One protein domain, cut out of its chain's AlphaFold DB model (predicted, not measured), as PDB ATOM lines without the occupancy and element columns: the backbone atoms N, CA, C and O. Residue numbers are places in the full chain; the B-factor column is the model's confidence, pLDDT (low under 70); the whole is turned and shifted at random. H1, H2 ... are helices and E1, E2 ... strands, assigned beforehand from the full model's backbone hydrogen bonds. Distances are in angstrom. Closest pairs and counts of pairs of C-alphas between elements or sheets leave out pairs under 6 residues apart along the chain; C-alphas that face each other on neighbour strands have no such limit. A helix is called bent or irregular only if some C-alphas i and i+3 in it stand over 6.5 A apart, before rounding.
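Overview. This is residues 111 to 260 of the 345 residues of an uncharacterized protein of Acinetobacter haemolyticus CIP 64.3 (UniProt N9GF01). Two lobes of helices sit end to end, with a tiny sheet of two strands, E1 and E2, between them. One lobe is a group of three helices, H1, H5 and H6, each touching the other two; the other lobe is a looser group of H2, H3, H4 and H7, in which H2 touches H4 and H7. The printed part has 150 residues with seven named helices and two named strands, in the order H1, H2, H3, H4, E1, H5, H6, E2, H7; the sheet, E1 - E2, is antiparallel and the class is mostly helix. The whole is compact, with a radius of gyration of the C-alphas of 16.6 A and spans of 46 by 32 by 24 A.

Along the chain. Strand E1, residues 188 to 190, is 7.2 A long and begins at C-alpha 188 (207.357, 176.305, 213.057); E2, residues 235 to 237, is 7.1 A. H1, residues 111 to 128, begins at C-alpha 111 (206.677, 203.180, 213.820) and measures 16.3 A; it is irregular, with C-alphas 124 and 127 8.4 A apart, and has a kink of 114 degrees near residue 122. H5, residues 195 to 210, measures 23.8 A; it is irregular, with C-alphas 203 and 206 7.1 A apart, and has a kink of 35 degrees near residue 204. H6, residues 217 to 230, is 20.1 A, H2, residues 138 to 150, is 18.4 A, H3, residues 161 to 170, is 14.0 A, and H4, residues 177 to 184, is 10.3 A. H7, residues 246 to 258, is 18.4 A and ends at C-alpha 258 (195.231, 168.736, 195.146).

Arrangement. E1 and E2 are antiparallel at 151 degrees, with N 189 and O 236 2.9 A apart, within hydrogen-bond range. The closest C-alphas of H4 and E1, Leu 182 and Ile 188, are 5.7 A apart. H2 only just touches H4, with 3 pairs of C-alphas within 8 A, the closest Glu 140 and Leu 178 at 6.2 A; they are about perpendicular, at 86 degrees. H2 touches H7 at a steep tilt of 41 degrees, opposite ways, closest at the C-alphas of Tyr 145 and Leu 253, 7.0 A. H3 is close to H2 but not clearly touching, with the C-alphas of Lys 150 and Ile 163 7.7 A apart. H5 and H6 form a helical hairpin at a shallow tilt of 33 degrees, only just short of steep; their closest C-alphas, Phe 201 and Lys 227, are 6.9 A apart. H1, with residues 113 to 121 alone, touches H5 at a steep tilt of 40 degrees, the C-alphas of Val 120 and Ile 197 being 6.7 A apart. Every O i to N i+4 pair is within hydrogen-bond range in H2, H3, H4, H6 and H7, against 10 of 14 in H1 and 10 of 12 in H5.

Size, cuts and confidence. The C-alphas farthest apart, Ala 173 and Leu 214, are 52.5 A apart. The printed part has no cut, and no link is long. Mean pLDDT of the printed part is 85.1; residues 131 to 133, 170 to 175 and 240 to 244 are under 70.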
ATOM      1  N   GLU A 111     205.609 203.811 214.607       95.75
ATOM      2  CA  GLU A 111     206.677 203.180 213.820       95.75
ATOM      3  C   GLU A 111     207.948 203.013 214.655       95.75
ATOM      4  O   GLU A 111     208.443 201.901 214.773       95.75
ATOM      5  N   VAL A 112     208.400 204.066 215.347       96.06
ATOM      6  CA  VAL A 112     209.582 204.003 216.229       96.06
ATOM      7  C   VAL A 112     209.424 202.934 217.318       96.06
ATOM      8  O   VAL A 112     210.373 202.231 217.661       96.06
ATOM      9  N   ILE A 113     208.220 202.785 217.878       94.81
ATOM     10  CA  ILE A 113     207.939 201.723 218.852       94.81
ATOM     11  C   ILE A 113     208.037 200.341 218.201       94.81
ATOM     12  O   ILE A 113     208.613 199.431 218.801       94.81
ATOM     13  N   ILE A 114     207.465 200.167 217.009       93.19
ATOM     14  CA  ILE A 114     207.552 198.908 216.272       93.19
ATOM     15  C   ILE A 114     209.013 198.584 215.963       93.19
ATOM     16  O   ILE A 114     209.462 197.510 216.340       93.19
ATOM     17  N   GLU A 115     209.779 199.517 215.401       93.12
ATOM     18  CA  GLU A 115     211.210 199.353 215.120       93.12
ATOM     19  C   GLU A 115     212.000 198.954 216.375       93.12
ATOM     20  O   GLU A 115     212.865 198.078 216.321       93.12
ATOM     21  N   LYS A 116     211.665 199.533 217.537       93.00
ATOM     22  CA  LYS A 116     212.256 199.132 218.820       93.00
ATOM     23  C   LYS A 116     211.929 197.676 219.158       93.00
ATOM     24  O   LYS A 116     212.837 196.930 219.509       93.00
ATOM     25  N   ILE A 117     210.671 197.249 219.039       91.88
ATOM     26  CA  ILE A 117     210.284 195.843 219.254       91.88
ATOM     27  C   ILE A 117     211.054 194.928 218.297       91.88
ATOM     28  O   ILE A 117     211.603 193.913 218.722       91.88
ATOM     29  N   GLU A 118     211.125 195.301 217.020       91.94
ATOM     30  CA  GLU A 118     211.810 194.523 215.992       91.94
ATOM     31  C   GLU A 118     213.303 194.398 216.270       91.94
ATOM     32  O   GLU A 118     213.845 193.307 216.129       91.94
ATOM     33  N   SER A 119     213.951 195.470 216.738       91.75
ATOM     34  CA  SER A 119     215.363 195.443 217.128       91.75
ATOM     35  C   SER A 119     215.650 194.457 218.262       91.75
ATOM     36  O   SER A 119     216.656 193.760 218.199       91.75
ATOM     37  N   VAL A 120     214.741 194.332 219.237       91.38
ATOM     38  CA  VAL A 120     214.896 193.423 220.387       91.38
ATOM     39  C   VAL A 120     214.777 191.959 219.961       91.38
ATOM     40  O   VAL A 120     215.471 191.098 220.490       91.38
ATOM     41  N   ILE A 121     213.904 191.649 218.998       90.56
ATOM     42  CA  ILE A 121     213.673 190.259 218.558       90.56
ATOM     43  C   ILE A 121     214.505 189.856 217.340       90.56
ATOM     44  O   ILE A 121     214.463 188.694 216.941       90.56
ATOM     45  N   LYS A 122     215.230 190.790 216.717       89.25
ATOM     46  CA  LYS A 122     215.839 190.603 215.395       89.25
ATOM     47  C   LYS A 122     216.760 189.395 215.310       89.25
ATOM     48  O   LYS A 122     216.678 188.650 214.333       89.25
ATOM     49  N   ASP A 123     217.595 189.197 216.321       86.88
ATOM     50  CA  ASP A 123     218.640 188.176 216.290       86.88
ATOM     51  C   ASP A 123     218.051 186.760 216.220       86.88
ATOM     52  O   ASP A 123     218.479 185.943 215.403       86.88
ATOM     53  N   ASP A 124     216.996 186.498 216.996       87.00
ATOM     54  CA  ASP A 124     216.341 185.187 217.055       87.00
ATOM     55  C   ASP A 124     215.173 185.050 216.050       87.00
ATOM     56  O   ASP A 124     214.814 183.928 215.676       87.00
ATOM     57  N   TYR A 125     214.574 186.164 215.603       89.38
ATOM     58  CA  TYR A 125     213.277 186.184 214.903       89.38
ATOM     59  C   TYR A 125     213.228 187.041 213.629       89.38
ATOM     60  O   TYR A 125     212.139 187.373 213.158       89.38
ATOM     61  N   SER A 126     214.372 187.360 213.016       86.69
ATOM     62  CA  SER A 126     214.446 188.133 211.757       86.69
ATOM     63  C   SER A 126     213.552 187.610 210.623       86.69
ATOM     64  O   SER A 126     213.069 188.388 209.800       86.69
ATOM     65  N   PHE A 127     213.279 186.305 210.603       84.06
ATOM     66  CA  PHE A 127     212.396 185.662 209.630       84.06
ATOM     67  C   PHE A 127     210.932 186.139 209.701       84.06
ATOM     68  O   PHE A 127     210.202 185.917 208.743       84.06
ATOM     69  N   LEU A 128     210.495 186.783 210.794       83.50
ATOM     70  CA  LEU A 128     209.149 187.364 210.934       83.50
ATOM     71  C   LEU A 128     208.970 188.689 210.174       83.50
ATOM     72  O   LEU A 128     207.857 189.207 210.102       83.50
ATOM     73  N   PHE A 129     210.056 189.265 209.656       77.38
ATOM     74  CA  PHE A 129     210.038 190.538 208.923       77.38
ATOM     75  C   PHE A 129     210.120 190.355 207.410       77.38
ATOM     76  O   PHE A 129     209.965 191.311 206.655       77.38
ATOM     77  N   MET A 130     210.404 189.135 206.957       71.06
ATOM     78  CA  MET A 130     210.593 188.818 205.551       71.06
ATOM     79  C   MET A 130     209.383 188.041 205.038       71.06
ATOM     80  O   MET A 130     208.887 187.137 205.708       71.06
ATOM     81  N   LYS A 131     208.924 188.372 203.826       66.62
ATOM     82  CA  LYS A 131     208.004 187.496 203.094       66.62
ATOM     83  C   LYS A 131     208.783 186.252 202.689       66.62
ATOM     84  O   LYS A 131     209.605 186.317 201.777       66.62
ATOM     85  N   ASN A 132     208.545 185.148 203.384       62.62
ATOM     86  CA  ASN A 132     209.234 183.896 203.119       62.62
ATOM     87  C   ASN A 132     208.349 183.003 202.256       62.62
ATOM     88  O   ASN A 132     207.281 182.586 202.688       62.62
ATOM     89  N   SER A 133     208.831 182.647 201.070       66.19
ATOM     90  CA  SER A 133     208.370 181.439 200.390       66.19
ATOM     91  C   SER A 133     209.153 180.264 200.966       66.19
ATOM     92  O   SER A 133     210.362 180.141 200.739       66.19
ATOM     93  N   PHE A 134     208.502 179.422 201.758       73.56
ATOM     94  CA  PHE A 134     209.161 178.246 202.310       73.56
ATOM     95  C   PHE A 134     209.230 177.164 201.235       73.56
ATOM     96  O   PHE A 134     208.208 176.718 200.725       73.56
ATOM     97  N   ASN A 135     210.444 176.735 200.888       82.44
ATOM     98  CA  ASN A 135     210.642 175.616 199.976       82.44
ATOM     99  C   ASN A 135     210.371 174.301 200.726       82.44
ATOM    100  O   ASN A 135     211.278 173.744 201.359       82.44
ATOM    101  N   LEU A 136     209.109 173.878 200.737       88.56
ATOM    102  CA  LEU A 136     208.640 172.659 201.392       88.56
ATOM    103  C   LEU A 136     208.574 171.496 200.405       88.56
ATOM    104  O   LEU A 136     208.075 171.670 199.292       88.56
ATOM    105  N   THR A 137     209.035 170.319 200.830       90.75
ATOM    106  CA  THR A 137     208.797 169.070 200.093       90.75
ATOM    107  C   THR A 137     207.318 168.712 200.146       90.75
ATOM    108  O   THR A 137     206.577 169.198 201.008       90.75
ATOM    109  N   TYR A 138     206.865 167.845 199.242       91.00
ATOM    110  CA  TYR A 138     205.475 167.407 199.241       91.00
ATOM    111  C   TYR A 138     205.064 166.780 200.588       91.00
ATOM    112  O   TYR A 138     204.012 167.107 201.145       91.00
ATOM    113  N   LEU A 139     205.934 165.954 201.179       90.25
ATOM    114  CA  LEU A 139     205.677 165.336 202.479       90.25
ATOM    115  C   LEU A 139     205.596 166.372 203.616       90.25
ATOM    116  O   LEU A 139     204.725 166.273 204.483       90.25
ATOM    117  N   GLU A 140     206.450 167.398 203.605       90.94
ATOM    118  CA  GLU A 140     206.379 168.501 204.570       90.94
ATOM    119  C   GLU A 140     205.096 169.329 204.425       90.94
ATOM    120  O   GLU A 140     204.544 169.756 205.439       90.94
ATOM    121  N   LYS A 141     204.598 169.532 203.197       90.69
ATOM    122  CA  LYS A 141     203.314 170.207 202.943       90.69
ATOM    123  C   LYS A 141     202.141 169.416 203.515       90.69
ATOM    124  O   LYS A 141     201.315 169.992 204.223       90.69
ATOM    125  N   ILE A 142     202.106 168.097 203.298       89.88
ATOM    126  CA  ILE A 142     201.113 167.215 203.934       89.88
ATOM    127  C   ILE A 142     201.194 167.346 205.457       89.88
ATOM    128  O   ILE A 142     200.174 167.484 206.132       89.88
ATOM    129  N   TYR A 143     202.405 167.312 206.012       88.94
ATOM    130  CA  TYR A 143     202.587 167.372 207.456       88.94
ATOM    131  C   TYR A 143     202.151 168.722 208.037       88.94
ATOM    132  O   TYR A 143     201.464 168.763 209.056       88.94
ATOM    133  N   LEU A 144     202.473 169.825 207.359       89.69
ATOM    134  CA  LEU A 144     201.996 171.162 207.704       89.69
ATOM    135  C   LEU A 144     200.464 171.234 207.687       89.69
ATOM    136  O   LEU A 144     199.872 171.749 208.637       89.69
ATOM    137  N   TYR A 145     199.823 170.667 206.663       90.00
ATOM    138  CA  TYR A 145     198.365 170.602 206.561       90.00
ATOM    139  C   TYR A 145     197.753 169.814 207.731       90.00
ATOM    140  O   TYR A 145     196.802 170.264 208.372       90.00
ATOM    141  N   LEU A 146     198.356 168.679 208.102       89.19
ATOM    142  CA  LEU A 146     197.943 167.891 209.267       89.19
ATOM    143  C   LEU A 146     198.101 168.656 210.585       89.19
ATOM    144  O   LEU A 146     197.200 168.598 211.421       89.19
ATOM    145  N   ILE A 147     199.214 169.371 210.779       89.62
ATOM    146  CA  ILE A 147     199.422 170.222 211.960       89.62
ATOM    147  C   ILE A 147     198.330 171.286 212.018       89.62
ATOM    148  O   ILE A 147     197.708 171.473 213.063       89.62
ATOM    149  N   ALA A 148     198.070 171.951 210.895       87.62
ATOM    150  CA  ALA A 148     197.107 173.033 210.819       87.62
ATOM    151  C   ALA A 148     195.679 172.575 211.164       87.62
ATOM    152  O   ALA A 148     194.980 173.264 211.907       87.62
ATOM    153  N   LEU A 149     195.281 171.379 210.718       87.38
ATOM    154  CA  LEU A 149     193.974 170.798 211.036       87.38
ATOM    155  C   LEU A 149     193.878 170.235 212.459       87.38
ATOM    156  O   LEU A 149     192.835 170.359 213.100       87.38
ATOM    157  N   LYS A 150     194.935 169.585 212.961       88.00
ATOM    158  CA  LYS A 150     194.871 168.846 214.232       88.00
ATOM    159  C   LYS A 150     195.248 169.680 215.451       88.00
ATOM    160  O   LYS A 150     194.676 169.455 216.510       88.00
ATOM    161  N   CYS A 151     196.162 170.642 215.328       86.94
ATOM    162  CA  CYS A 151     196.741 171.360 216.473       86.94
ATOM    163  C   CYS A 151     195.988 172.635 216.890       86.94
ATOM    164  O   CYS A 151     196.566 173.471 217.587       86.94
ATOM    165  N   GLN A 152     194.727 172.796 216.467       85.00
ATOM    166  CA  GLN A 152     193.855 173.925 216.838       85.00
ATOM    167  C   GLN A 152     194.547 175.292 216.713       85.00
ATOM    168  O   GLN A 152     194.607 176.088 217.652       85.00
ATOM    169  N   VAL A 153     195.104 175.555 215.534       87.12
ATOM    170  CA  VAL A 153     195.858 176.779 215.266       87.12
ATOM    171  C   VAL A 153     194.931 177.989 215.289       87.12
ATOM    172  O   VAL A 153     193.874 177.992 214.660       87.12
ATOM    173  N   ASN A 154     195.331 179.051 215.986       86.62
ATOM    174  CA  ASN A 154     194.552 180.288 216.010       86.62
ATOM    175  C   ASN A 154     194.958 181.294 214.918       86.62
ATOM    176  O   ASN A 154     195.915 181.101 214.175       86.62
ATOM    177  N   GLN A 155     194.277 182.445 214.886       80.62
ATOM    178  CA  GLN A 155     194.516 183.517 213.908       80.62
ATOM    179  C   GLN A 155     195.943 184.102 213.891       80.62
ATOM    180  O   GLN A 155     196.288 184.826 212.965       80.62
ATOM    181  N   TYR A 156     196.753 183.841 214.921       81.12
ATOM    182  CA  TYR A 156     198.150 184.275 215.016       81.12
ATOM    183  C   TYR A 156     199.142 183.120 214.827       81.12
ATOM    184  O   TYR A 156     200.340 183.316 215.006       81.12
ATOM    185  N   GLY A 157     198.655 181.920 214.502       86.12
ATOM    186  CA  GLY A 157     199.477 180.741 214.264       86.12
ATOM    187  C   GLY A 157     199.829 179.974 215.529       86.12
ATOM    188  O   GLY A 157     200.595 179.021 215.457       86.12
ATOM    189  N   LYS A 158     199.309 180.359 216.698       90.56
ATOM    190  CA  LYS A 158     199.626 179.668 217.954       90.56
ATOM    191  C   LYS A 158     199.061 178.258 217.925       90.56
ATOM    192  O   LYS A 158     197.868 178.092 217.681       90.56
ATOM    193  N   LEU A 159     199.918 177.291 218.227       91.31
ATOM    194  CA  LEU A 159     199.549 175.892 218.385       91.31
ATOM    195  C   LEU A 159     199.049 175.652 219.813       91.31
ATOM    196  O   LEU A 159     199.603 176.213 220.767       91.31
ATOM    197  N   ASP A 160     198.017 174.823 219.974       91.38
ATOM    198  CA  ASP A 160     197.646 174.357 221.308       91.38
ATOM    199  C   ASP A 160     198.795 173.538 221.907       91.38
ATOM    200  O   ASP A 160     199.329 172.633 221.269       91.38
ATOM    201  N   LYS A 161     199.199 173.872 223.135       88.38
ATOM    202  CA  LYS A 161     200.418 173.327 223.739       88.38
ATOM    203  C   LYS A 161     200.312 171.830 224.016       88.38
ATOM    204  O   LYS A 161     201.310 171.133 223.855       88.38
ATOM    205  N   GLU A 162     199.161 171.355 224.480       88.81
ATOM    206  CA  GLU A 162     199.001 169.947 224.846       88.81
ATOM    207  C   GLU A 162     198.834 169.101 223.583       88.81
ATOM    208  O   GLU A 162     199.577 168.141 223.399       88.81
ATOM    209  N   ILE A 163     198.004 169.547 222.635       89.00
ATOM    210  CA  ILE A 163     197.839 168.844 221.353       89.00
ATOM    211  C   ILE A 163     199.150 168.828 220.557       89.00
ATOM    212  O   ILE A 163     199.507 167.812 219.963       89.00
ATOM    213  N   TRP A 164     199.902 169.933 220.556       89.12
ATOM    214  CA  TRP A 164     201.195 169.999 219.878       89.12
ATOM    215  C   TRP A 164     202.224 169.053 220.496       89.12
ATOM    216  O   TRP A 164     202.953 168.390 219.760       89.12
ATOM    217  N   LYS A 165     202.286 168.951 221.830       85.06
ATOM    218  CA  LYS A 165     203.152 167.967 222.499       85.06
ATOM    219  C   LYS A 165     202.750 166.547 222.130       85.06
ATOM    220  O   LYS A 165     203.627 165.752 221.802       85.06
ATOM    221  N   ASP A 166     201.457 166.244 222.141       82.62
ATOM    222  CA  ASP A 166     200.959 164.927 221.758       82.62
ATOM    223  C   ASP A 166     201.313 164.619 220.301       82.62
ATOM    224  O   ASP A 166     201.812 163.533 220.008       82.62
ATOM    225  N   MET A 167     201.167 165.580 219.384       81.06
ATOM    226  CA  MET A 167     201.585 165.436 217.986       81.06
ATOM    227  C   MET A 167     203.104 165.246 217.848       81.06
ATOM    228  O   MET A 167     203.562 164.398 217.087       81.06
ATOM    229  N   PHE A 168     203.894 165.985 218.626       76.75
ATOM    230  CA  PHE A 168     205.351 165.865 218.658       76.75
ATOM    231  C   PHE A 168     205.826 164.500 219.177       76.75
ATOM    232  O   PHE A 168     206.845 163.988 218.720       76.75
ATOM    233  N   ILE A 169     205.098 163.912 220.129       72.25
ATOM    234  CA  ILE A 169     205.358 162.567 220.660       72.25
ATOM    235  C   ILE A 169     204.878 161.498 219.664       72.25
ATOM    236  O   ILE A 169     205.540 160.478 219.472       72.25
ATOM    237  N   THR A 170     203.741 161.735 219.004       67.62
ATOM    238  CA  THR A 170     203.109 160.802 218.057       67.62
ATOM    239  C   THR A 170     203.667 160.848 216.633       67.62
ATOM    240  O   THR A 170     203.383 159.925 215.879       67.62
ATOM    241  N   GLU A 171     204.577 161.770 216.285       66.94
ATOM    242  CA  GLU A 171     205.542 161.562 215.175       66.94
ATOM    243  C   GLU A 171     206.571 160.440 215.500       66.94
ATOM    244  O   GLU A 171     207.571 160.261 214.809       66.94
ATOM    245  N   ARG A 172     206.280 159.665 216.559       56.75
ATOM    246  CA  ARG A 172     206.656 158.276 216.847       56.75
ATOM    247  C   ARG A 172     208.160 158.022 216.912       56.75
ATOM    248  O   ARG A 172     208.821 157.684 215.941       56.75
ATOM    249  N   ALA A 173     208.637 158.050 218.157       50.94
ATOM    250  CA  ALA A 173     209.931 157.563 218.647       50.94
ATOM    251  C   ALA A 173     211.169 158.432 218.358       50.94
ATOM    252  O   ALA A 173     212.250 157.926 218.058       50.94
ATOM    253  N   ASN A 174     211.052 159.746 218.572       49.97
ATOM    254  CA  ASN A 174     212.177 160.681 218.765       49.97
ATOM    255  C   ASN A 174     213.045 161.005 217.536       49.97
ATOM    256  O   ASN A 174     214.009 161.775 217.660       49.97
ATOM    257  N   LYS A 175     212.735 160.491 216.339       65.69
ATOM    258  CA  LYS A 175     213.447 160.926 215.125       65.69
ATOM    259  C   LYS A 175     212.977 162.305 214.662       65.69
ATOM    260  O   LYS A 175     213.840 163.129 214.347       65.69
ATOM    261  N   ASN A 176     211.672 162.584 214.740       72.19
ATOM    262  CA  ASN A 176     211.010 163.871 214.476       72.19
ATOM    263  C   ASN A 176     211.560 164.590 213.242       72.19
ATOM    264  O   ASN A 176     211.901 165.770 213.305       72.19
ATOM    265  N   PHE A 177     211.792 163.846 212.161       79.44
ATOM    266  CA  PHE A 177     212.516 164.359 211.001       79.44
ATOM    267  C   PHE A 177     211.733 165.493 210.328       79.44
ATOM    268  O   PHE A 177     212.323 166.549 210.083       79.44
ATOM    269  N   LEU A 178     210.421 165.321 210.114       85.88
ATOM    270  CA  LEU A 178     209.605 166.342 209.462       85.88
ATOM    271  C   LEU A 178     209.466 167.551 210.376       85.88
ATOM    272  O   LEU A 178     209.751 168.667 209.949       85.88
ATOM    273  N   ILE A 179     209.150 167.352 211.660       87.00
ATOM    274  CA  ILE A 179     209.060 168.472 212.606       87.00
ATOM    275  C   ILE A 179     210.395 169.223 212.714       87.00
ATOM    276  O   ILE A 179     210.411 170.456 212.677       87.00
ATOM    277  N   LYS A 180     211.532 168.523 212.807       87.69
ATOM    278  CA  LYS A 180     212.865 169.156 212.819       87.69
ATOM    279  C   LYS A 180     213.120 169.936 211.535       87.69
ATOM    280  O   LYS A 180     213.677 171.032 211.609       87.69
ATOM    281  N   SER A 181     212.709 169.406 210.383       89.25
ATOM    282  CA  SER A 181     212.827 170.111 209.110       89.25
ATOM    283  C   SER A 181     211.971 171.382 209.091       89.25
ATOM    284  O   SER A 181     212.485 172.456 208.783       89.25
ATOM    285  N   LEU A 182     210.718 171.315 209.551       90.69
ATOM    286  CA  LEU A 182     209.825 172.473 209.663       90.69
ATOM    287  C   LEU A 182     210.368 173.549 210.624       90.69
ATOM    288  O   LEU A 182     210.281 174.742 210.322       90.69
ATOM    289  N   TYR A 183     210.995 173.156 211.740       91.00
ATOM    290  CA  TYR A 183     211.711 174.087 212.623       91.00
ATOM    291  C   TYR A 183     212.934 174.711 211.944       91.00
ATOM    292  O   TYR A 183     213.137 175.923 212.032       91.00
ATOM    293  N   LYS A 184     213.749 173.902 211.253       89.69
ATOM    294  CA  LYS A 184     214.935 174.374 210.520       89.69
ATOM    295  C   LYS A 184     214.546 175.382 209.443       89.69
ATOM    296  O   LYS A 184     215.219 176.396 209.284       89.69
ATOM    297  N   LYS A 185     213.438 175.119 208.749       89.25
ATOM    298  CA  LYS A 185     212.870 175.998 207.731       89.25
ATOM    299  C   LYS A 185     212.116 177.189 208.318       89.25
ATOM    300  O   LYS A 185     211.727 178.034 207.540       89.25
ATOM    301  N   ARG A 186     211.954 177.318 209.646       89.06
ATOM    302  CA  ARG A 186     211.211 178.409 210.326       89.06
ATOM    303  C   ARG A 186     209.717 178.480 209.980       89.06
ATOM    304  O   ARG A 186     209.088 179.522 210.166       89.06
ATOM    305  N   VAL A 187     209.156 177.362 209.530       89.19
ATOM    306  CA  VAL A 187     207.708 177.170 209.341       89.19
ATOM    307  C   VAL A 187     207.037 177.052 210.708       89.19
ATOM    308  O   VAL A 187     205.962 177.597 210.930       89.19
ATOM    309  N   ILE A 188     207.719 176.384 211.643       90.44
ATOM    310  CA  ILE A 188     207.357 176.305 213.057       90.44
ATOM    311  C   ILE A 188     208.461 176.982 213.861       90.44
ATOM    312  O   ILE A 188     209.650 176.795 213.585       90.44
ATOM    313  N   PHE A 189     208.095 177.765 214.868       91.50
ATOM    314  CA  PHE A 189     209.066 178.390 215.757       91.50
ATOM    315  C   PHE A 189     208.542 178.509 217.185       91.50
ATOM    316  O   PHE A 189     207.340 178.575 217.427       91.50
ATOM    317  N   ASN A 190     209.472 178.560 218.138       92.12
ATOM    318  CA  ASN A 190     209.165 178.825 219.536       92.12
ATOM    319  C   ASN A 190     209.461 180.290 219.845       92.12
ATOM    320  O   ASN A 190     210.602 180.738 219.689       92.12
ATOM    321  N   SER A 191     208.456 181.032 220.294       91.81
ATOM    322  CA  SER A 191     208.669 182.362 220.847       91.81
ATOM    323  C   SER A 191     209.172 182.259 222.284       91.81
ATOM    324  O   SER A 191     208.750 181.400 223.064       91.81
ATOM    325  N   LYS A 192     210.099 183.146 222.632       86.62
ATOM    326  CA  LYS A 192     210.621 183.291 223.984       86.62
ATOM    327  C   LYS A 192     210.087 184.578 224.584       86.62
ATOM    328  O   LYS A 192     210.027 185.612 223.923       86.62
ATOM    329  N   LYS A 193     209.736 184.491 225.857       86.12
ATOM    330  CA  LYS A 193     209.421 185.640 226.691       86.12
ATOM    331  C   LYS A 193     210.732 186.199 227.251       86.12
ATOM    332  O   LYS A 193     211.500 185.438 227.835       86.12
ATOM    333  N   THR A 194     210.982 187.494 227.076       84.94
ATOM    334  CA  THR A 194     212.148 188.191 227.645       84.94
ATOM    335  C   THR A 194     211.700 189.420 228.431       84.94
ATOM    336  O   THR A 194     210.710 190.063 228.083       84.94
ATOM    337  N   ASP A 195     212.409 189.769 229.504       88.56
ATOM    338  CA  ASP A 195     212.043 190.937 230.320       88.56
ATOM    339  C   ASP A 195     212.140 192.243 229.526       88.56
ATOM    340  O   ASP A 195     211.314 193.141 229.692       88.56
ATOM    341  N   GLU A 196     213.092 192.316 228.595       90.31
ATOM    342  CA  GLU A 196     213.278 193.460 227.709       90.31
ATOM    343  C   GLU A 196     212.042 193.723 226.839       90.31
ATOM    344  O   GLU A 196     211.517 194.839 226.830       90.31
ATOM    345  N   ILE A 197     211.506 192.696 226.164       89.56
ATOM    346  CA  ILE A 197     210.335 192.888 225.302       89.56
ATOM    347  C   ILE A 197     209.059 193.159 226.104       89.56
ATOM    348  O   ILE A 197     208.225 193.969 225.693       89.56
ATOM    349  N   ILE A 198     208.919 192.543 227.282       91.00
ATOM    350  CA  ILE A 198     207.809 192.830 228.199       91.00
ATOM    351  C   ILE A 198     207.865 194.288 228.655       91.00
ATOM    352  O   ILE A 198     206.826 194.951 228.671       91.00
ATOM    353  N   GLY A 199     209.056 194.793 228.993       91.06
ATOM    354  CA  GLY A 199     209.276 196.195 229.341       91.06
ATOM    355  C   GLY A 199     208.778 197.121 228.236       91.06
ATOM    356  O   GLY A 199     207.926 197.977 228.480       91.06
ATOM    357  N   VAL A 200     209.186 196.858 226.988       91.81
ATOM    358  CA  VAL A 200     208.716 197.622 225.821       91.81
ATOM    359  C   VAL A 200     207.191 197.570 225.681       91.81
ATOM    360  O   VAL A 200     206.564 198.606 225.451       91.81
ATOM    361  N   PHE A 201     206.550 196.408 225.840       92.50
ATOM    362  CA  PHE A 201     205.087 196.316 225.750       92.50
ATOM    363  C   PHE A 201     204.365 197.053 226.880       92.50
ATOM    364  O   PHE A 201     203.335 197.685 226.634       92.50
ATOM    365  N   ASN A 202     204.883 196.996 228.106       91.56
ATOM    366  CA  ASN A 202     204.291 197.684 229.249       91.56
ATOM    367  C   ASN A 202     204.345 199.206 229.077       91.56
ATOM    368  O   ASN A 202     203.325 199.873 229.278       91.56
ATOM    369  N   ASP A 203     205.471 199.731 228.596       91.19
ATOM    370  CA  ASP A 203     205.664 201.165 228.359       91.19
ATOM    371  C   ASP A 203     204.776 201.695 227.221       91.19
ATOM    372  O   ASP A 203     204.307 202.835 227.241       91.19
ATOM    373  N   THR A 204     204.501 200.854 226.222       92.19
ATOM    374  CA  THR A 204     203.861 201.273 224.963       92.19
ATOM    375  C   THR A 204     202.369 200.952 224.886       92.19
ATOM    376  O   THR A 204     201.643 201.568 224.101       92.19
ATOM    377  N   ASN A 205     201.856 200.058 225.737       91.50
ATOM    378  CA  ASN A 205     200.450 199.638 225.727       91.50
ATOM    379  C   ASN A 205     199.475 200.812 225.846       91.50
ATOM    380  O   ASN A 205     198.478 200.892 225.123       91.50
ATOM    381  N   LYS A 206     199.768 201.748 226.755       92.62
ATOM    382  CA  LYS A 206     198.921 202.924 226.990       92.62
ATOM    383  C   LYS A 206     198.855 203.824 225.757       92.62
ATOM    384  O   LYS A 206     197.796 204.390 225.487       92.62
ATOM    385  N   PHE A 207     199.956 203.940 225.014       94.25
ATOM    386  CA  PHE A 207     200.023 204.714 223.779       94.25
ATOM    387  C   PHE A 207     199.128 204.101 222.693       94.25
ATOM    388  O   PHE A 207     198.248 204.789 222.176       94.25
ATOM    389  N   PHE A 208     199.277 202.800 222.414       93.50
ATOM    390  CA  PHE A 208     198.472 202.109 221.398       93.50
ATOM    391  C   PHE A 208     196.980 202.065 221.749       93.50
ATOM    392  O   PHE A 208     196.138 202.208 220.865       93.50
ATOM    393  N   TYR A 209     196.631 201.923 223.032       90.75
ATOM    394  CA  TYR A 209     195.234 201.937 223.468       90.75
ATOM    395  C   TYR A 209     194.584 203.315 223.263       90.75
ATOM    396  O   TYR A 209     193.535 203.419 222.622       90.75
ATOM    397  N   LYS A 210     195.229 204.385 223.752       90.56
ATOM    398  CA  LYS A 210     194.695 205.756 223.676       90.56
ATOM    399  C   LYS A 210     194.588 206.281 222.244       90.56
ATOM    400  O   LYS A 210     193.635 206.990 221.929       90.56
ATOM    401  N   ASN A 211     195.542 205.926 221.387       90.81
ATOM    402  CA  ASN A 211     195.654 206.466 220.032       90.81
ATOM    403  C   ASN A 211     195.147 205.508 218.941       90.81
ATOM    404  O   ASN A 211     195.362 205.756 217.758       90.81
ATOM    405  N   SER A 212     194.449 204.431 219.312       88.50
ATOM    406  CA  SER A 212     193.982 203.376 218.395       88.50
ATOM    407  C   SER A 212     193.196 203.877 217.174       88.50
ATOM    408  O   SER A 212     193.307 203.295 216.102       88.50
ATOM    409  N   HIS A 213     192.447 204.974 217.311       86.12
ATOM    410  CA  HIS A 213     191.655 205.596 216.243       86.12
ATOM    411  C   HIS A 213     192.473 206.461 215.262       86.12
ATOM    412  O   HIS A 213     191.944 206.880 214.237       86.12
ATOM    413  N   LEU A 214     193.741 206.755 215.573       88.62
ATOM    414  CA  LEU A 214     194.637 207.601 214.764       88.62
ATOM    415  C   LEU A 214     195.810 206.821 214.154       88.62
ATOM    416  O   LEU A 214     196.455 207.319 213.225       88.62
ATOM    417  N   ILE A 215     196.088 205.623 214.674       91.50
ATOM    418  CA  ILE A 215     197.141 204.723 214.199       91.50
ATOM    419  C   ILE A 215     196.655 203.973 212.950       91.50
ATOM    420  O   ILE A 215     195.529 203.482 212.898       91.50
ATOM    421  N   ARG A 216     197.524 203.852 211.944       91.50
ATOM    422  CA  ARG A 216     197.281 203.056 210.736       91.50
ATOM    423  C   ARG A 216     197.018 201.595 211.099       91.50
ATOM    424  O   ARG A 216     197.717 201.014 211.928       91.50
ATOM    425  N   ALA A 217     196.049 200.983 210.421       88.88
ATOM    426  CA  ALA A 217     195.645 199.598 210.668       88.88
ATOM    427  C   ALA A 217     196.819 198.604 210.588       88.88
ATOM    428  O   ALA A 217     196.906 197.692 211.407       88.88
ATOM    429  N   GLU A 218     197.750 198.825 209.657       89.12
ATOM    430  CA  GLU A 218     198.973 198.033 209.498       89.12
ATOM    431  C   GLU A 218     199.834 198.014 210.775       89.12
ATOM    432  O   GLU A 218     200.156 196.942 211.289       89.12
ATOM    433  N   LEU A 219     200.138 199.187 211.344       90.81
ATOM    434  CA  LEU A 219     200.954 199.312 212.559       90.81
ATOM    435  C   LEU A 219     200.246 198.739 213.781       90.81
ATOM    436  O   LEU A 219     200.855 198.043 214.595       90.81
ATOM    437  N   ALA A 220     198.939 198.976 213.890       90.19
ATOM    438  CA  ALA A 220     198.129 198.381 214.943       90.19
ATOM    439  C   ALA A 220     198.119 196.843 214.854       90.19
ATOM    440  O   ALA A 220     198.145 196.169 215.887       90.19
ATOM    441  N   SER A 221     198.096 196.286 213.640       87.25
ATOM    442  CA  SER A 221     198.153 194.841 213.404       87.25
ATOM    443  C   SER A 221     199.518 194.259 213.778       87.25
ATOM    444  O   SER A 221     199.574 193.315 214.569       87.25
ATOM    445  N   ARG A 222     200.620 194.874 213.313       87.69
ATOM    446  CA  ARG A 222     201.999 194.483 213.674       87.69
ATOM    447  C   ARG A 222     202.201 194.481 215.189       87.69
ATOM    448  O   ARG A 222     202.623 193.470 215.745       87.69
ATOM    449  N   TYR A 223     201.790 195.550 215.878       91.25
ATOM    450  CA  TYR A 223     201.884 195.636 217.340       91.25
ATOM    451  C   TYR A 223     201.135 194.497 218.039       91.25
ATOM    452  O   TYR A 223     201.684 193.828 218.916       91.25
ATOM    453  N   LYS A 224     199.880 194.247 217.638       89.12
ATOM    454  CA  LYS A 224     199.068 193.159 218.200       89.12
ATOM    455  C   LYS A 224     199.710 191.795 217.957       89.12
ATOM    456  O   LYS A 224     199.743 190.996 218.889       89.12
ATOM    457  N   LYS A 225     200.237 191.547 216.752       87.31
ATOM    458  CA  LYS A 225     200.930 190.302 216.390       87.31
ATOM    459  C   LYS A 225     202.155 190.083 217.282       87.31
ATOM    460  O   LYS A 225     202.227 189.051 217.940       87.31
ATOM    461  N   TYR A 226     203.066 191.054 217.388       89.69
ATOM    462  CA  TYR A 226     204.262 190.907 218.232       89.69
ATOM    463  C   TYR A 226     203.916 190.745 219.706       89.69
ATOM    464  O   TYR A 226     204.426 189.836 220.360       89.69
ATOM    465  N   LYS A 227     202.993 191.564 220.220       90.00
ATOM    466  CA  LYS A 227     202.519 191.419 221.594       90.00
ATOM    467  C   LYS A 227     201.969 190.016 221.831       90.00
ATOM    468  O   LYS A 227     202.317 189.389 222.820       90.00
ATOM    469  N   TYR A 228     201.156 189.495 220.918       89.12
ATOM    470  CA  TYR A 228     200.590 188.159 221.058       89.12
ATOM    471  C   TYR A 228     201.655 187.050 221.034       89.12
ATOM    472  O   TYR A 228     201.610 186.137 221.858       89.12
ATOM    473  N   ILE A 229     202.624 187.140 220.120       89.00
ATOM    474  CA  ILE A 229     203.678 186.130 219.953       89.00
ATOM    475  C   ILE A 229     204.602 186.084 221.176       89.00
ATOM    476  O   ILE A 229     204.916 184.998 221.665       89.00
ATOM    477  N   PHE A 230     205.033 187.237 221.690       90.56
ATOM    478  CA  PHE A 230     206.138 187.311 222.656       90.56
ATOM    479  C   PHE A 230     205.718 187.499 224.121       90.56
ATOM    480  O   PHE A 230     206.575 187.460 225.002       90.56
ATOM    481  N   PHE A 231     204.427 187.679 224.421       83.00
ATOM    482  CA  PHE A 231     203.984 187.941 225.797       83.00
ATOM    483  C   PHE A 231     204.078 186.720 226.728       83.00
ATOM    484  O   PHE A 231     204.559 186.854 227.854       83.00
ATOM    485  N   ASP A 232     203.673 185.535 226.257       76.69
ATOM    486  CA  ASP A 232     203.605 184.323 227.096       76.69
ATOM    487  C   ASP A 232     204.519 183.177 226.650       76.69
ATOM    488  O   ASP A 232     204.643 182.198 227.381       76.69
ATOM    489  N   GLY A 233     205.199 183.300 225.504       79.88
ATOM    490  CA  GLY A 233     206.028 182.228 224.947       79.88
ATOM    491  C   GLY A 233     205.195 181.017 224.500       79.88
ATOM    492  O   GLY A 233     204.408 180.445 225.257       79.88
ATOM    493  N   ASN A 234     205.322 180.599 223.246       89.56
ATOM    494  CA  ASN A 234     204.654 179.389 222.760       89.56
ATOM    495  C   ASN A 234     205.274 178.873 221.462       89.56
ATOM    496  O   ASN A 234     206.194 179.487 220.928       89.56
ATOM    497  N   THR A 235     204.744 177.769 220.942       91.94
ATOM    498  CA  THR A 235     205.021 177.320 219.581       91.94
ATOM    499  C   THR A 235     204.007 177.931 218.617       91.94
ATOM    500  O   THR A 235     202.801 177.953 218.877       91.94
ATOM    501  N   PHE A 236     204.508 178.436 217.497       91.00
ATOM    502  CA  PHE A 236     203.729 179.100 216.466       91.00
ATOM    503  C   PHE A 236     204.045 178.516 215.092       91.00
ATOM    504  O   PHE A 236     205.201 178.219 214.782       91.00
ATOM    505  N   LEU A 237     203.014 178.421 214.260       88.94
ATOM    506  CA  LEU A 237     203.136 178.381 212.813       88.94
ATOM    507  C   LEU A 237     203.410 179.783 212.290       88.94
ATOM    508  O   LEU A 237     202.747 180.754 212.664       88.94
ATOM    509  N   ASN A 238     204.384 179.884 211.398       85.44
ATOM    510  CA  ASN A 238     204.704 181.130 210.739       85.44
ATOM    511  C   ASN A 238     203.663 181.443 209.662       85.44
ATOM    512  O   ASN A 238     203.799 181.035 208.517       85.44
ATOM    513  N   LEU A 239     202.625 182.190 210.036       72.56
ATOM    514  CA  LEU A 239     201.523 182.520 209.134       72.56
ATOM    515  C   LEU A 239     201.918 183.364 207.916       72.56
ATOM    516  O   LEU A 239     201.130 183.452 206.984       72.56
ATOM    517  N   ASP A 240     203.120 183.943 207.885       64.56
ATOM    518  CA  ASP A 240     203.597 184.698 206.719       64.56
ATOM    519  C   ASP A 240     204.009 183.784 205.544       64.56
ATOM    520  O   ASP A 240     204.486 184.286 204.528       64.56
ATOM    521  N   LEU A 241     203.808 182.459 205.674       51.47
ATOM    522  CA  LEU A 241     203.892 181.456 204.605       51.47
ATOM    523  C   LEU A 241     203.096 181.884 203.367       51.47
ATOM    524  O   LEU A 241     203.581 181.717 202.250       51.47
ATOM    525  N   ILE A 242     201.875 182.390 203.567       47.81
ATOM    526  CA  ILE A 242     200.878 182.591 202.520       47.81
ATOM    527  C   ILE A 242     199.886 183.692 202.960       47.81
ATOM    528  O   ILE A 242     199.641 183.886 204.145       47.81
ATOM    529  N   SER A 243     199.373 184.467 202.008       49.41
ATOM    530  CA  SER A 243     198.692 185.753 202.185       49.41
ATOM    531  C   SER A 243     197.622 185.854 203.300       49.41
ATOM    532  O   SER A 243     196.812 184.963 203.524       49.41
ATOM    533  N   GLY A 244     197.592 187.018 203.971       62.62
ATOM    534  CA  GLY A 244     196.434 187.601 204.672       62.62
ATOM    535  C   GLY A 244     195.973 186.956 205.991       62.62
ATOM    536  O   GLY A 244     195.864 187.662 206.996       62.62
ATOM    537  N   SER A 245     195.676 185.653 206.008       72.44
ATOM    538  CA  SER A 245     195.058 184.954 207.146       72.44
ATOM    539  C   SER A 245     195.374 183.454 207.183       72.44
ATOM    540  O   SER A 245     195.664 182.835 206.166       72.44
ATOM    541  N   PHE A 246     195.248 182.839 208.365       79.81
ATOM    542  CA  PHE A 246     195.432 181.389 208.534       79.81
ATOM    543  C   PHE A 246     194.518 180.552 207.622       79.81
ATOM    544  O   PHE A 246     194.964 179.564 207.049       79.81
ATOM    545  N   ASN A 247     193.259 180.968 207.445       82.06
ATOM    546  CA  ASN A 247     192.313 180.252 206.584       82.06
ATOM    547  C   ASN A 247     192.723 180.311 205.109       82.06
ATOM    548  O   ASN A 247     192.609 179.308 204.416       82.06
ATOM    549  N   GLN A 248     193.230 181.459 204.651       81.81
ATOM    550  CA  GLN A 248     193.751 181.598 203.289       81.81
ATOM    551  C   GLN A 248     194.977 180.713 203.076       81.81
ATOM    552  O   GLN A 248     195.030 179.986 202.093       81.81
ATOM    553  N   MET A 249     195.914 180.682 204.031       81.94
ATOM    554  CA  MET A 249     197.049 179.756 203.965       81.94
ATOM    555  C   MET A 249     196.594 178.294 203.861       81.94
ATOM    556  O   MET A 249     197.142 177.541 203.062       81.94
ATOM    557  N   LEU A 250     195.606 177.886 204.658       84.88
ATOM    558  CA  LEU A 250     195.059 176.531 204.612       84.88
ATOM    559  C   LEU A 250     194.421 176.193 203.261       84.88
ATOM    560  O   LEU A 250     194.610 175.085 202.764       84.88
ATOM    561  N   GLU A 251     193.662 177.126 202.690       87.44
ATOM    562  CA  GLU A 251     193.012 176.965 201.389       87.44
ATOM    563  C   GLU A 251     194.046 176.858 200.264       87.44
ATOM    564  O   GLU A 251     194.005 175.910 199.483       87.44
ATOM    565  N   GLU A 252     195.029 177.760 200.236       85.38
ATOM    566  CA  GLU A 252     196.125 177.726 199.264       85.38
ATOM    567  C   GLU A 252     196.954 176.436 199.393       85.38
ATOM    568  O   GLU A 252     197.244 175.798 198.385       85.38
ATOM    569  N   LEU A 253     197.253 175.979 200.617       87.19
ATOM    570  CA  LEU A 253     197.946 174.705 200.844       87.19
ATOM    571  C   LEU A 253     197.121 173.500 200.366       87.19
ATOM    572  O   LEU A 253     197.687 172.559 199.817       87.19
ATOM    573  N   SER A 254     195.799 173.520 200.560       89.44
ATOM    574  CA  SER A 254     194.904 172.466 200.062       89.44
ATOM    575  C   SER A 254     194.926 172.400 198.537       89.44
ATOM    576  O   SER A 254     195.106 171.326 197.976       89.44
ATOM    577  N   ILE A 255     194.802 173.554 197.876       89.50
ATOM    578  CA  ILE A 255     194.854 173.665 196.413       89.50
ATOM    579  C   ILE A 255     196.210 173.176 195.901       89.50
ATOM    580  O   ILE A 255     196.266 172.377 194.970       89.50
ATOM    581  N   GLU A 256     197.309 173.615 196.519       87.62
ATOM    582  CA  GLU A 256     198.644 173.158 196.136       87.62
ATOM    583  C   GLU A 256     198.789 171.640 196.228       87.62
ATOM    584  O   GLU A 256     199.430 171.065 195.358       87.62
ATOM    585  N   LEU A 257     198.217 171.003 197.255       90.25
ATOM    586  CA  LEU A 257     198.248 169.549 197.420       90.25
ATOM    587  C   LEU A 257     197.373 168.829 196.384       90.25
ATOM    588  O   LEU A 257     197.810 167.820 195.837       90.25
ATOM    589  N   ASP A 258     196.179 169.349 196.088       89.44
ATOM    590  CA  ASP A 258     195.231 168.736 195.146       89.44
ATOM    591  C   ASP A 258     195.752 168.722 193.702       89.44
ATOM    592  O   ASP A 258     195.477 167.789 192.945       89.44
ATOM    593  N   TYR A 259     196.516 169.748 193.317       91.00
ATOM    594  CA  TYR A 259     197.079 169.889 191.970       91.00
ATOM    595  C   TYR A 259     198.563 169.517 191.879       91.00
ATOM    596  O   TYR A 259     199.178 169.724 190.831       91.00
ATOM    597  N   TYR A 260     199.162 168.990 192.950       90.75
ATOM    598  CA  TYR A 260     200.573 168.623 192.938       90.75
ATOM    599  C   TYR A 260     200.816 167.371 192.085       90.75
ATOM    600  O   TYR A 260     200.284 166.296 192.366       90.75
TER     601      TYR A 260